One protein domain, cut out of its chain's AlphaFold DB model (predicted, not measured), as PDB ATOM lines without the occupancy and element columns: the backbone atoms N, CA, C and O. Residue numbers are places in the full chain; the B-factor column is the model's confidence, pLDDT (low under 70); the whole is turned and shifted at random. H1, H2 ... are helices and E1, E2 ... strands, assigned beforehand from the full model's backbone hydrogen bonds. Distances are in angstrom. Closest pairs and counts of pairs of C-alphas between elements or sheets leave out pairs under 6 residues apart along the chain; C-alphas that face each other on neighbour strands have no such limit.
ATOM      1  N   LEU A  60      94.454 -23.430 340.967       87.31
ATOM      2  CA  LEU A  60      93.137 -23.584 341.585       87.31
ATOM      3  C   LEU A  60      93.162 -23.657 343.122       87.31
ATOM      4  O   LEU A  60      92.096 -23.638 343.735       87.31
ATOM      5  N   ALA A  61      94.331 -23.708 343.770       83.88
ATOM      6  CA  ALA A  61      94.425 -23.852 345.229       83.88
ATOM      7  C   ALA A  61      93.768 -22.681 345.988       83.88
ATOM      8  O   ALA A  61      93.218 -22.868 347.074       83.88
ATOM      9  N   ASN A  62      93.755 -21.485 345.387       86.38
ATOM     10  CA  ASN A  62      93.155 -20.276 345.963       86.38
ATOM     11  C   ASN A  62      91.626 -20.336 346.071       86.38
ATOM     12  O   ASN A  62      91.027 -19.533 346.786       86.38
ATOM     13  N   ARG A  63      90.980 -21.304 345.410       91.62
ATOM     14  CA  ARG A  63      89.528 -21.498 345.499       91.62
ATOM     15  C   ARG A  63      89.071 -21.912 346.894       91.62
ATOM     16  O   ARG A  63      87.895 -21.741 347.227       91.62
ATOM     17  N   ILE A  64      89.996 -22.395 347.719       90.81
ATOM     18  CA  ILE A  64      89.769 -22.683 349.127       90.81
ATOM     19  C   ILE A  64      90.541 -21.676 349.977       90.81
ATOM     20  O   ILE A  64      91.769 -21.605 349.929       90.81
ATOM     21  N   SER A  65      89.814 -20.905 350.782       89.31
ATOM     22  CA  SER A  65      90.390 -19.846 351.609       89.31
ATOM     23  C   SER A  65      91.001 -20.398 352.894       89.31
ATOM     24  O   SER A  65      92.094 -19.991 353.288       89.31
ATOM     25  N   SER A  66      90.327 -21.349 353.546       87.50
ATOM     26  CA  SER A  66      90.821 -21.947 354.784       87.50
ATOM     27  C   SER A  66      90.260 -23.344 355.051       87.50
ATOM     28  O   SER A  66      89.251 -23.772 354.482       87.50
ATOM     29  N   TYR A  67      90.926 -24.049 355.967       86.56
ATOM     30  CA  TYR A  67      90.501 -25.340 356.492       86.56
ATOM     31  C   TYR A  67      90.531 -25.347 358.015       86.56
ATOM     32  O   TYR A  67      91.402 -24.753 358.648       86.56
ATOM     33  N   SER A  68      89.608 -26.094 358.618       85.12
ATOM     34  CA  SER A  68      89.682 -26.440 360.035       85.12
ATOM     35  C   SER A  68      89.207 -27.866 360.287       85.12
ATOM     36  O   SER A  68      88.316 -28.376 359.617       85.12
ATOM     37  N   ILE A  69      89.800 -28.536 361.269       83.94
ATOM     38  CA  ILE A  69      89.409 -29.898 361.648       83.94
ATOM     39  C   ILE A  69      88.197 -29.817 362.577       83.94
ATOM     40  O   ILE A  69      88.170 -28.999 363.504       83.94
ATOM     41  N   THR A  70      87.203 -30.679 362.367       83.00
ATOM     42  CA  THR A  70      86.046 -30.751 363.265       83.00
ATOM     43  C   THR A  70      86.463 -31.230 364.655       83.00
ATOM     44  O   THR A  70      87.404 -32.007 364.824       83.00
ATOM     45  N   THR A  71      85.723 -30.822 365.686       80.12
ATOM     46  CA  THR A  71      85.973 -31.271 367.066       80.12
ATOM     47  C   THR A  71      85.922 -32.796 367.198       80.12
ATOM     48  O   THR A  71      86.686 -33.374 367.967       80.12
ATOM     49  N   ASN A  72      85.062 -33.460 366.419       73.88
ATOM     50  CA  ASN A  72      84.970 -34.918 366.400       73.88
ATOM     51  C   ASN A  72      86.239 -35.566 365.848       73.88
ATOM     52  O   ASN A  72      86.726 -36.525 366.439       73.88
ATOM     53  N   SER A  73      86.800 -35.039 364.759       75.56
ATOM     54  CA  SER A  73      88.048 -35.576 364.215       75.56
ATOM     55  C   SER A  73      89.249 -35.273 365.095       75.56
ATOM     56  O   SER A  73      90.065 -36.167 365.279       75.56
ATOM     57  N   LYS A  74      89.300 -34.103 365.749       76.56
ATOM     58  CA  LYS A  74      90.334 -33.802 366.757       76.56
ATOM     59  C   LYS A  74      90.359 -34.830 367.894       76.56
ATOM     60  O   LYS A  74      91.428 -35.260 368.301       76.56
ATOM     61  N   LYS A  75      89.187 -35.271 368.372       74.12
ATOM     62  CA  LYS A  75      89.064 -36.298 369.427       74.12
ATOM     63  C   LYS A  75      89.464 -37.706 368.978       74.12
ATOM     64  O   LYS A  75      89.697 -38.560 369.822       74.12
ATOM     65  N   ARG A  76      89.487 -37.971 367.670       68.94
ATOM     66  CA  ARG A  76      89.798 -39.289 367.089       68.94
ATOM     67  C   ARG A  76      91.182 -39.333 366.441       68.94
ATOM     68  O   ARG A  76      91.490 -40.323 365.776       68.94
ATOM     69  N   CYS A  77      92.007 -38.301 366.650       62.03
ATOM     70  CA  CYS A  77      93.363 -38.194 366.109       62.03
ATOM     71  C   CYS A  77      94.298 -39.346 366.522       62.03
ATOM     72  O   CYS A  77      95.325 -39.527 365.881       62.03
ATOM     73  N   ASP A  78      93.928 -40.196 367.479       56.94
ATOM     74  CA  ASP A  78      94.724 -41.376 367.848       56.94
ATOM     75  C   ASP A  78      94.399 -42.616 366.994       56.94
ATOM     76  O   ASP A  78      95.153 -43.581 366.965       56.94
ATOM     77  N   SER A  79      93.312 -42.580 366.216       61.09
ATOM     78  CA  SER A  79      92.870 -43.687 365.353       61.09
ATOM     79  C   SER A  79      93.116 -43.386 363.872       61.09
ATOM     80  O   SER A  79      92.966 -42.245 363.428       61.09
ATOM     81  N   ILE A  80      93.544 -44.383 363.094       64.12
ATOM     82  CA  ILE A  80      93.532 -44.304 361.627       64.12
ATOM     83  C   ILE A  80      92.089 -44.554 361.191       64.12
ATOM     84  O   ILE A  80      91.503 -45.574 361.544       64.12
ATOM     85  N   PHE A  81      91.508 -43.622 360.441       65.38
ATOM     86  CA  PHE A  81      90.197 -43.811 359.826       65.38
ATOM     87  C   PHE A  81      90.274 -43.530 358.329       65.38
ATOM     88  O   PHE A  81      90.987 -42.624 357.886       65.38
ATOM     89  N   SER A  82      89.544 -44.329 357.555       63.53
ATOM     90  CA  SER A  82      89.375 -44.116 356.124       63.53
ATOM     91  C   SER A  82      88.310 -43.050 355.878       63.53
ATOM     92  O   SER A  82      87.287 -42.981 356.562       63.53
ATOM     93  N   ILE A  83      88.569 -42.192 354.896       68.31
ATOM     94  CA  ILE A  83      87.611 -41.209 354.395       68.31
ATOM     95  C   ILE A  83      86.973 -41.820 353.145       68.31
ATOM     96  O   ILE A  83      87.677 -42.104 352.178       68.31
ATOM     97  N   SER A  84      85.659 -42.062 353.169       62.31
ATOM     98  CA  SER A  84      84.939 -42.796 352.108       62.31
ATOM     99  C   SER A  84      84.963 -42.108 350.740       62.31
ATOM    100  O   SER A  84      84.880 -42.776 349.701       62.31
ATOM    101  N   ASP A  85      85.087 -40.782 350.751       61.88
ATOM    102  CA  ASP A  85      84.926 -39.937 349.568       61.88
ATOM    103  C   ASP A  85      86.264 -39.363 349.070       61.88
ATOM    104  O   ASP A  85      86.287 -38.457 348.241       61.88
ATOM    105  N   ARG A  86      87.391 -39.902 349.560       69.06
ATOM    106  CA  ARG A  86      88.729 -39.594 349.035       69.06
ATOM    107  C   ARG A  86      88.798 -39.965 347.547       69.06
ATOM    108  O   ARG A  86      88.208 -40.964 347.132       69.06
ATOM    109  N   GLU A  87      89.524 -39.163 346.767       72.88
ATOM    110  CA  GLU A  87      89.777 -39.394 345.331       72.88
ATOM    111  C   GLU A  87      88.500 -39.470 344.471       72.88
ATOM    112  O   GLU A  87      88.453 -40.108 343.413       72.88
ATOM    113  N   LYS A  88      87.439 -38.789 344.915       80.94
ATOM    114  CA  LYS A  88      86.180 -38.653 344.181       80.94
ATOM    115  C   LYS A  88      85.739 -37.199 344.177       80.94
ATOM    116  O   LYS A  88      85.935 -36.482 345.155       80.94
ATOM    117  N   PHE A  89      85.125 -36.781 343.074       85.50
ATOM    118  CA  PHE A  89      84.408 -35.513 343.040       85.50
ATOM    119  C   PHE A  89      83.090 -35.650 343.792       85.50
ATOM    120  O   PHE A  89      82.297 -36.555 343.533       85.50
ATOM    121  N   ILE A  90      82.862 -34.720 344.707       89.56
ATOM    122  CA  ILE A  90      81.653 -34.598 345.504       89.56
ATOM    123  C   ILE A  90      80.941 -33.332 345.062       89.56
ATOM    124  O   ILE A  90      81.544 -32.260 345.004       89.56
ATOM    125  N   GLU A  91      79.651 -33.447 344.767       93.19
ATOM    126  CA  GLU A  91      78.820 -32.279 344.506       93.19
ATOM    127  C   GLU A  91      78.586 -31.511 345.813       93.19
ATOM    128  O   GLU A  91      78.116 -32.060 346.813       93.19
ATOM    129  N   VAL A  92      78.919 -30.223 345.799       93.31
ATOM    130  CA  VAL A  92      78.671 -29.289 346.891       93.31
ATOM    131  C   VAL A  92      77.699 -28.236 346.386       93.31
ATOM    132  O   VAL A  92      78.015 -27.465 345.487       93.31
ATOM    133  N   SER A  93      76.510 -28.202 346.974       93.75
ATOM    134  CA  SER A  93      75.481 -27.202 346.688       93.75
ATOM    135  C   SER A  93      75.385 -26.170 347.807       93.75
ATOM    136  O   SER A  93      75.865 -26.393 348.922       93.75
ATOM    137  N   CYS A  94      74.661 -25.076 347.560       89.94
ATOM    138  CA  CYS A  94      74.355 -24.071 348.585       89.94
ATOM    139  C   CYS A  94      73.711 -24.665 349.850       89.94
ATOM    140  O   CYS A  94      73.912 -24.146 350.942       89.94
ATOM    141  N   LYS A  95      72.976 -25.782 349.734       90.25
ATOM    142  CA  LYS A  95      72.349 -26.469 350.879       90.25
ATOM    143  C   LYS A  95      73.364 -27.171 351.785       90.25
ATOM    144  O   LYS A  95      73.053 -27.473 352.933       90.25
ATOM    145  N   ASN A  96      74.553 -27.470 351.267       90.25
ATOM    146  CA  ASN A  96      75.625 -28.131 352.008       90.25
ATOM    147  C   ASN A  96      76.525 -27.138 352.759       90.25
ATOM    148  O   ASN A  96      77.399 -27.566 353.514       90.25
ATOM    149  N   ILE A  97      76.325 -25.836 352.539       91.19
ATOM    150  CA  ILE A  97      77.071 -24.761 353.184       91.19
ATOM    151  C   ILE A  97      76.343 -24.347 354.464       91.19
ATOM    152  O   ILE A  97      75.137 -24.098 354.458       91.19
ATOM    153  N   ASP A  98      77.066 -24.288 355.581       88.06
ATOM    154  CA  ASP A  98      76.499 -23.835 356.848       88.06
ATOM    155  C   ASP A  98      76.274 -22.309 356.869       88.06
ATOM    156  O   ASP A  98      76.708 -21.565 355.990       88.06
ATOM    157  N   LYS A  99      75.602 -21.806 357.913       83.56
ATOM    158  CA  LYS A  99      75.327 -20.364 358.075       83.56
ATOM    159  C   LYS A  99      76.591 -19.491 358.134       83.56
ATOM    160  O   LYS A  99      76.481 -18.278 358.019       83.56
ATOM    161  N   LYS A 100      77.764 -20.088 358.368       82.88
ATOM    162  CA  LYS A 100      79.065 -19.411 358.409       82.88
ATOM    163  C   LYS A 100      79.813 -19.512 357.076       82.88
ATOM    164  O   LYS A 100      80.973 -19.121 357.018       82.88
ATOM    165  N   GLY A 101      79.182 -20.041 356.027       83.19
ATOM    166  CA  GLY A 101      79.813 -20.198 354.719       83.19
ATOM    167  C   GLY A 101      80.730 -21.420 354.617       83.19
ATOM    168  O   GLY A 101      81.499 -21.513 353.664       83.19
ATOM    169  N   MET A 102      80.677 -22.360 355.570       90.44
ATOM    170  CA  MET A 102      81.585 -23.510 355.605       90.44
ATOM    171  C   MET A 102      80.913 -24.803 355.149       90.44
ATOM    172  O   MET A 102      79.799 -25.135 355.558       90.44
ATOM    173  N   TYR A 103      81.637 -25.591 354.361       91.81
ATOM    174  CA  TYR A 103      81.257 -26.946 353.977       91.81
ATOM    175  C   TYR A 103      81.914 -27.971 354.903       91.81
ATOM    176  O   TYR A 103      83.103 -27.876 355.193       91.81
ATOM    177  N   THR A 104      81.166 -28.974 355.370       89.12
ATOM    178  CA  THR A 104      81.732 -30.057 356.196       89.12
ATOM    179  C   THR A 104      82.012 -31.296 355.347       89.12
ATOM    180  O   THR A 104      81.092 -32.022 354.982       89.12
ATOM    181  N   PHE A 105      83.290 -31.578 355.101       85.94
ATOM    182  CA  PHE A 105      83.765 -32.735 354.345       85.94
ATOM    183  C   PHE A 105      83.911 -33.967 355.247       85.94
ATOM    184  O   PHE A 105      84.665 -33.948 356.225       85.94
ATOM    185  N   CYS A 106      83.154 -35.027 354.940       79.62
ATOM    186  CA  CYS A 106      83.156 -36.335 355.616       79.62
ATOM    187  C   CYS A 106      83.165 -36.272 357.159       79.62
ATOM    188  O   CYS A 106      83.776 -37.107 357.823       79.62
ATOM    189  N   ARG A 107      82.505 -35.259 357.749       79.06
ATOM    190  CA  ARG A 107      82.506 -34.956 359.201       79.06
ATOM    191  C   ARG A 107      83.890 -34.667 359.797       79.06
ATOM    192  O   ARG A 107      83.986 -34.506 361.014       79.06
ATOM    193  N   ALA A 108      84.928 -34.577 358.973       80.12
ATOM    194  CA  ALA A 108      86.313 -34.526 359.403       80.12
ATOM    195  C   ALA A 108      86.933 -33.136 359.287       80.12
ATOM    196  O   ALA A 108      87.582 -32.666 360.224       80.12
ATOM    197  N   ALA A 109      86.659 -32.449 358.183       84.81
ATOM    198  CA  ALA A 109      87.155 -31.107 357.933       84.81
ATOM    199  C   ALA A 109      86.001 -30.152 357.628       84.81
ATOM    200  O   ALA A 109      85.005 -30.529 357.015       84.81
ATOM    201  N   LYS A 110      86.143 -28.905 358.062       89.56
ATOM    202  CA  LYS A 110      85.375 -27.767 357.577       89.56
ATOM    203  C   LYS A 110      86.226 -27.011 356.574       89.56
ATOM    204  O   LYS A 110      87.373 -26.675 356.869       89.56
ATOM    205  N   ILE A 111      85.641 -26.760 355.418       91.00
ATOM    206  CA  ILE A 111      86.257 -26.105 354.276       91.00
ATOM    207  C   ILE A 111      85.578 -24.757 354.120       91.00
ATOM    208  O   ILE A 111      84.350 -24.695 354.026       91.00
ATOM    209  N   GLN A 112      86.368 -23.692 354.112       92.31
ATOM    210  CA  GLN A 112      85.889 -22.370 353.748       92.31
ATOM    211  C   GLN A 112      86.297 -22.094 352.309       92.31
ATOM    212  O   GLN A 112      87.476 -22.154 351.958       92.31
ATOM    213  N   PHE A 113      85.314 -21.810 351.468       93.44
ATOM    214  CA  PHE A 113      85.569 -21.468 350.081       93.44
ATOM    215  C   PHE A 113      85.982 -19.998 349.942       93.44
ATOM    216  O   PHE A 113      85.832 -19.195 350.865       93.44
ATOM    217  N   SER A 114      86.594 -19.670 348.811       93.44
ATOM    218  CA  SER A 114      86.857 -18.287 348.407       93.44
ATOM    219  C   SER A 114      85.573 -17.585 347.948       93.44
ATOM    220  O   SER A 114      84.574 -18.236 347.624       93.44
ATOM    221  N   ASP A 115      85.620 -16.256 347.853       93.50
ATOM    222  CA  ASP A 115      84.516 -15.461 347.299       93.50
ATOM    223  C   ASP A 115      84.195 -15.848 345.849       93.50
ATOM    224  O   ASP A 115      83.030 -15.879 345.456       93.50
ATOM    225  N   GLU A 116      85.215 -16.219 345.072       93.69
ATOM    226  CA  GLU A 116      85.067 -16.728 343.707       93.69
ATOM    227  C   GLU A 116      84.167 -17.972 343.669       93.69
ATOM    228  O   GLU A 116      83.167 -18.009 342.954       93.69
ATOM    229  N   VAL A 117      84.450 -18.967 344.511       93.81
ATOM    230  CA  VAL A 117      83.636 -20.188 344.592       93.81
ATOM    231  C   VAL A 117      82.237 -19.905 345.132       93.81
ATOM    232  O   VAL A 117      81.273 -20.536 344.702       93.81
ATOM    233  N   HIS A 118      82.083 -18.946 346.047       93.00
ATOM    234  CA  HIS A 118      80.755 -18.511 346.475       93.00
ATOM    235  C   HIS A 118      79.952 -17.885 345.331       93.00
ATOM    236  O   HIS A 118      78.739 -18.093 345.267       93.00
ATOM    237  N   ASN A 119      80.601 -17.171 344.411       94.19
ATOM    238  CA  ASN A 119      79.947 -16.666 343.209       94.19
ATOM    239  C   ASN A 119      79.555 -17.810 342.266       94.19
ATOM    240  O   ASN A 119      78.405 -17.846 341.837       94.19
ATOM    241  N   TYR A 120      80.419 -18.809 342.060       94.94
ATOM    242  CA  TYR A 120      80.062 -20.009 341.290       94.94
ATOM    243  C   TYR A 120      78.876 -20.766 341.893       94.94
ATOM    244  O   TYR A 120      77.979 -21.204 341.181       94.94
ATOM    245  N   LEU A 121      78.834 -20.897 343.221       93.75
ATOM    246  CA  LEU A 121      77.712 -21.515 343.925       93.75
ATOM    247  C   LEU A 121      76.406 -20.735 343.723       93.75
ATOM    248  O   LEU A 121      75.353 -21.355 343.598       93.75
ATOM    249  N   LYS A 122      76.453 -19.398 343.673       92.88
ATOM    250  CA  LYS A 122      75.275 -18.566 343.372       92.88
ATOM    251  C   LYS A 122      74.832 -18.705 341.917       92.88
ATOM    252  O   LYS A 122      73.636 -18.781 341.669       92.88
ATOM    253  N   GLU A 123      75.783 -18.727 340.989       95.31
ATOM    254  CA  GLU A 123      75.530 -18.782 339.549       95.31
ATOM    255  C   GLU A 123      75.012 -20.156 339.108       95.31
ATOM    256  O   GLU A 123      73.960 -20.259 338.482       95.31
ATOM    257  N   PHE A 124      75.716 -21.225 339.482       94.94
ATOM    258  CA  PHE A 124      75.428 -22.580 339.016       94.94
ATOM    259  C   PHE A 124      74.638 -23.429 340.022       94.94
ATOM    260  O   PHE A 124      74.238 -24.552 339.715       94.94
ATOM    261  N   GLY A 125      74.464 -22.950 341.257       93.75
ATOM    262  CA  GLY A 125      73.824 -23.693 342.351       93.75
ATOM    263  C   GLY A 125      74.693 -24.793 342.975       93.75
ATOM    264  O   GLY A 125      74.326 -25.343 344.021       93.75
ATOM    265  N   LYS A 126      75.832 -25.127 342.354       95.44
ATOM    266  CA  LYS A 126      76.723 -26.215 342.767       95.44
ATOM    267  C   LYS A 126      78.154 -26.065 342.253       95.44
ATOM    268  O   LYS A 126      78.397 -25.404 341.248       95.44
ATOM    269  N   VAL A 127      79.071 -26.757 342.921       96.12
ATOM    270  CA  VAL A 127      80.468 -26.977 342.516       96.12
ATOM    271  C   VAL A 127      80.869 -28.424 342.803       96.12
ATOM    272  O   VAL A 127      80.175 -29.138 343.528       96.12
ATOM    273  N   TYR A 128      81.997 -28.860 342.255       93.88
ATOM    274  CA  TYR A 128      82.552 -30.192 342.454       93.88
ATOM    275  C   TYR A 128      83.856 -30.101 343.242       93.88
ATOM    276  O   TYR A 128      84.824 -29.499 342.789       93.88
ATOM    277  N   LEU A 129      83.877 -30.702 344.431       91.88
ATOM    278  CA  LEU A 129      85.055 -30.778 345.290       91.88
ATOM    279  C   LEU A 129      85.708 -32.150 345.150       91.88
ATOM    280  O   LEU A 129      85.068 -33.167 345.398       91.88
ATOM    281  N   PHE A 130      86.995 -32.173 344.841       88.69
ATOM    282  CA  PHE A 130      87.843 -33.355 344.929       88.69
ATOM    283  C   PHE A 130      88.874 -33.157 346.031       88.69
ATOM    284  O   PHE A 130      89.423 -32.067 346.177       88.69
ATOM    285  N   ALA A 131      89.143 -34.203 346.805       85.88
ATOM    286  CA  ALA A 131      90.126 -34.171 347.876       85.88
ATOM    287  C   ALA A 131      90.885 -35.499 347.963       85.88
ATOM    288  O   ALA A 131      90.285 -36.577 347.918       85.88
ATOM    289  N   ILE A 132      92.207 -35.412 348.121       82.00
ATOM    290  CA  ILE A 132      93.110 -36.576 348.205       82.00
ATOM    291  C   ILE A 132      93.743 -36.747 349.581       82.00
ATOM    292  O   ILE A 132      94.625 -37.589 349.740       82.00
ATOM    293  N   PHE A 133      93.340 -35.956 350.570       77.38
ATOM    294  CA  PHE A 133      93.889 -36.052 351.917       77.38
ATOM    295  C   PHE A 133      93.226 -37.163 352.742       77.38
ATOM    296  O   PHE A 133      92.091 -37.566 352.477       77.38
ATOM    297  N   ASP A 134      93.929 -37.648 353.764       75.56
ATOM    298  CA  ASP A 134      93.434 -38.660 354.700       75.56
ATOM    299  C   ASP A 134      93.491 -38.226 356.171       75.56
ATOM    300  O   ASP A 134      93.752 -37.072 356.511       75.56
ATOM    301  N   SER A 135      93.182 -39.160 357.075       72.25
ATOM    302  CA  SER A 135      93.226 -38.903 358.513       72.25
ATOM    303  C   SER A 135      94.630 -38.591 359.030       72.25
ATOM    304  O   SER A 135      94.730 -37.918 360.051       72.25
ATOM    305  N   PHE A 136      95.698 -39.033 358.359       75.19
ATOM    306  CA  PHE A 136      97.065 -38.681 358.735       75.19
ATOM    307  C   PHE A 136      97.370 -37.229 358.368       75.19
ATOM    308  O   PHE A 136      97.866 -36.486 359.212       75.19
ATOM    309  N   ASP A 137      96.969 -36.795 357.174       76.75
ATOM    310  CA  ASP A 137      97.108 -35.400 356.740       76.75
ATOM    311  C   ASP A 137      96.452 -34.405 357.699       76.75
ATOM    312  O   ASP A 137      96.998 -33.338 357.985       76.75
ATOM    313  N   LEU A 138      95.299 -34.782 358.253       76.38
ATOM    314  CA  LEU A 138      94.613 -33.988 359.266       76.38
ATOM    315  C   LEU A 138      95.384 -33.930 360.596       76.38
ATOM    316  O   LEU A 138      95.285 -32.931 361.299       76.38
ATOM    317  N   LYS A 139      96.152 -34.965 360.964       74.69
ATOM    318  CA  LYS A 139      96.907 -35.000 362.232       74.69
ATOM    319  C   LYS A 139      98.142 -34.112 362.197       74.69
ATOM    320  O   LYS A 139      98.395 -33.396 363.160       74.69
ATOM    321  N   VAL A 140      98.905 -34.170 361.108       76.00
ATOM    322  CA  VAL A 140     100.187 -33.455 360.991       76.00
ATOM    323  C   VAL A 140     100.029 -32.007 360.524       76.00
ATOM    324  O   VAL A 140     101.017 -31.291 360.401       76.00
ATOM    325  N   GLY A 141      98.789 -31.557 360.298       70.31
ATOM    326  CA  GLY A 141      98.495 -30.178 359.914       70.31
ATOM    327  C   GLY A 141      98.887 -29.863 358.472       70.31
ATOM    328  O   GLY A 141      99.292 -28.736 358.192       70.31
ATOM    329  N   THR A 142      98.781 -30.841 357.566       75.69
ATOM    330  CA  THR A 142      99.048 -30.632 356.139       75.69
ATOM    331  C   THR A 142      98.136 -29.533 355.598       75.69
ATOM    332  O   THR A 142      96.935 -29.518 355.882       75.69
ATOM    333  N   ASP A 143      98.683 -28.632 354.780       75.31
ATOM    334  CA  ASP A 143      97.864 -27.670 354.050       75.31
ATOM    335  C   ASP A 143      96.951 -28.423 353.073       75.31
ATOM    336  O   ASP A 143      97.391 -28.998 352.080       75.31
ATOM    337  N   LEU A 144      95.654 -28.467 353.371       75.62
ATOM    338  CA  LEU A 144      94.700 -29.230 352.569       75.62
ATOM    339  C   LEU A 144      94.331 -28.525 351.260       75.62
ATOM    340  O   LEU A 144      93.725 -29.162 350.395       75.62
ATOM    341  N   ARG A 145      94.711 -27.247 351.085       78.25
ATOM    342  CA  ARG A 145      94.468 -26.486 349.847       78.25
ATOM    343  C   ARG A 145      95.202 -27.102 348.665       78.25
ATOM    344  O   ARG A 145      94.628 -27.230 347.596       78.25
ATOM    345  N   ILE A 146      96.430 -27.573 348.882       76.38
ATOM    346  CA  ILE A 146      97.223 -28.259 347.850       76.38
ATOM    347  C   ILE A 146      96.756 -29.702 347.594       76.38
ATOM    348  O   ILE A 146      97.194 -30.339 346.644       76.38
ATOM    349  N   LYS A 147      95.869 -30.232 348.446       82.12
ATOM    350  CA  LYS A 147      95.313 -31.592 348.351       82.12
ATOM    351  C   LYS A 147      93.842 -31.610 347.945       82.12
ATOM    352  O   LYS A 147      93.197 -32.657 348.046       82.12
ATOM    353  N   SER A 148      93.308 -30.470 347.523       86.19
ATOM    354  CA  SER A 148      91.902 -30.326 347.177       86.19
ATOM    355  C   SER A 148      91.735 -29.464 345.934       86.19
ATOM    356  O   SER A 148      92.486 -28.522 345.712       86.19
ATOM    357  N   ILE A 149      90.734 -29.787 345.126       90.12
ATOM    358  CA  ILE A 149      90.420 -29.094 343.878       90.12
ATOM    359  C   ILE A 149      88.933 -28.770 343.902       90.12
ATOM    360  O   ILE A 149      88.115 -29.631 344.226       90.12
ATOM    361  N   VAL A 150      88.580 -27.535 343.553       92.81
ATOM    362  CA  VAL A 150      87.187 -27.112 343.385       92.81
ATOM    363  C   VAL A 150      86.972 -26.726 341.935       92.81
ATOM    364  O   VAL A 150      87.644 -25.823 341.438       92.81
ATOM    365  N   LEU A 151      86.025 -27.391 341.282       94.31
ATOM    366  CA  LEU A 151      85.645 -27.141 339.899       94.31
ATOM    367  C   LEU A 151      84.212 -26.627 339.813       94.31
ATOM    368  O   LEU A 151      83.316 -27.074 340.532       94.31
ATOM    369  N   THR A 152      83.990 -25.709 338.889       95.38
ATOM    370  CA  THR A 152      82.661 -25.348 338.398       95.38
ATOM    371  C   THR A 152      82.050 -26.504 337.596       95.38
ATOM    372  O   THR A 152      82.759 -27.424 337.174       95.38
TER     373      THR A 152
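This is residues 60 to 152 of the 193 residues of an uncharacterized protein of Acinetobacter radioresistens DSM 6976 = NBRC 102413 = CIP 103788 (UniProt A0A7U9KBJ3). Two small three-stranded sheets, E1 E4 E3 and E2 E5 E6, stand partly face to face, and their edge strands come near each other at E2 and E3 and at E1 and E6. H3 packs at one end of this pair of sheets, the short helices H2 and H4 lie toward the other end, and the unnamed stretch of residues 76 to 88 makes a wide loop from H2 back to E2. The printed part has 93 residues, with five named helices and six named strands in the order H1 E1 H2 E2 E3 E4 H3 E5 H4 H5 E6, and both sheets are antiparallel. The class is mixed, helices and strands; the whole is compact, with a radius of gyration of the C-alphas of 12.7 A, yet elongated in outline, spanning 41 by 24 by 20 A.

H1, residues 60 to 63, begins at C-alpha 60, (93.137, -23.584, 341.585). E1, residues 64 to 69, is 14.5 A long from first to last C-alpha, and H2 is residues 71 to 75. E2, residues 89 to 93, measures 12.7 A and begins at C-alpha 89, (84.408, -35.513, 343.040). E3 is residues 102 to 105, 9.6 A, and E4 is residues 109 to 113, 12.5 A. H3, residues 115 to 124, is the longest helix by residues at 14.2 A. E5, residues 126 to 131, spans 16.4 A. H4 is residues 135 to 140, 9.2 A, and H5 is residues 144 to 147. E6, residues 148 to 151, spans 10.1 A and ends at C-alpha 151, (85.645, -27.141, 339.899).

In the first sheet E4 is the inner strand. E1 and E4 are antiparallel at 162 degrees, with N 68 and O 110 2.9 A apart, within hydrogen-bond range. E3 and E4 form a hairpin at 138 degrees, with N 111 and O 103 at 2.8 A. In the second sheet E5 is the inner strand. E2 and E5 are antiparallel at 144 degrees, with N 90 and O 129 at 2.8 A. E5 and E6 are antiparallel at 155 degrees, with N 130 and O 149 at 2.8 A. Between the sheets, the closest C-alphas of E1 and E6 are those of Ile 64 and Val 150, 7.7 A apart, and of E2 and E3 those of Val 92 and Tyr 103, 7.9 A apart; E4 and E5 are apart. H3 is on the sheet E2 E5 E6, two layers with a helix on one face of a sheet: its height over the sheet is 7.5 A, on a local plane that only just has enough C-alphas, 6. It lies over E5 and runs along the strands, at 5 degrees to E5 on the local plane; the closest C-alphas are those of Leu 121 and Val 127, 6.3 A apart. H1 and H5 only just touch, with 3 pairs of C-alphas within 8 A, the closest those of Ala 61 and Arg 145, 5.3 A apart. H2 and H4 are near each other, and each only grazes the sheet E1 E4 E3. In H2, H3 and H4 every O i to N i+4 pair is within hydrogen-bond range; H1 and H5 are too short for such a pair, and each has its one O i to N i+3 pair within range.

The two C-alphas farthest apart are those of Asp 78 and Glu 123, 41.0 A. The printed part has no cut. The link from H2 to E2, 13 residues, is long, and that from E2 to E3, 8 residues, is short; the other links are tight. The mean pLDDT of the printed part is 83.4, and residues 76 to 86 are under 70.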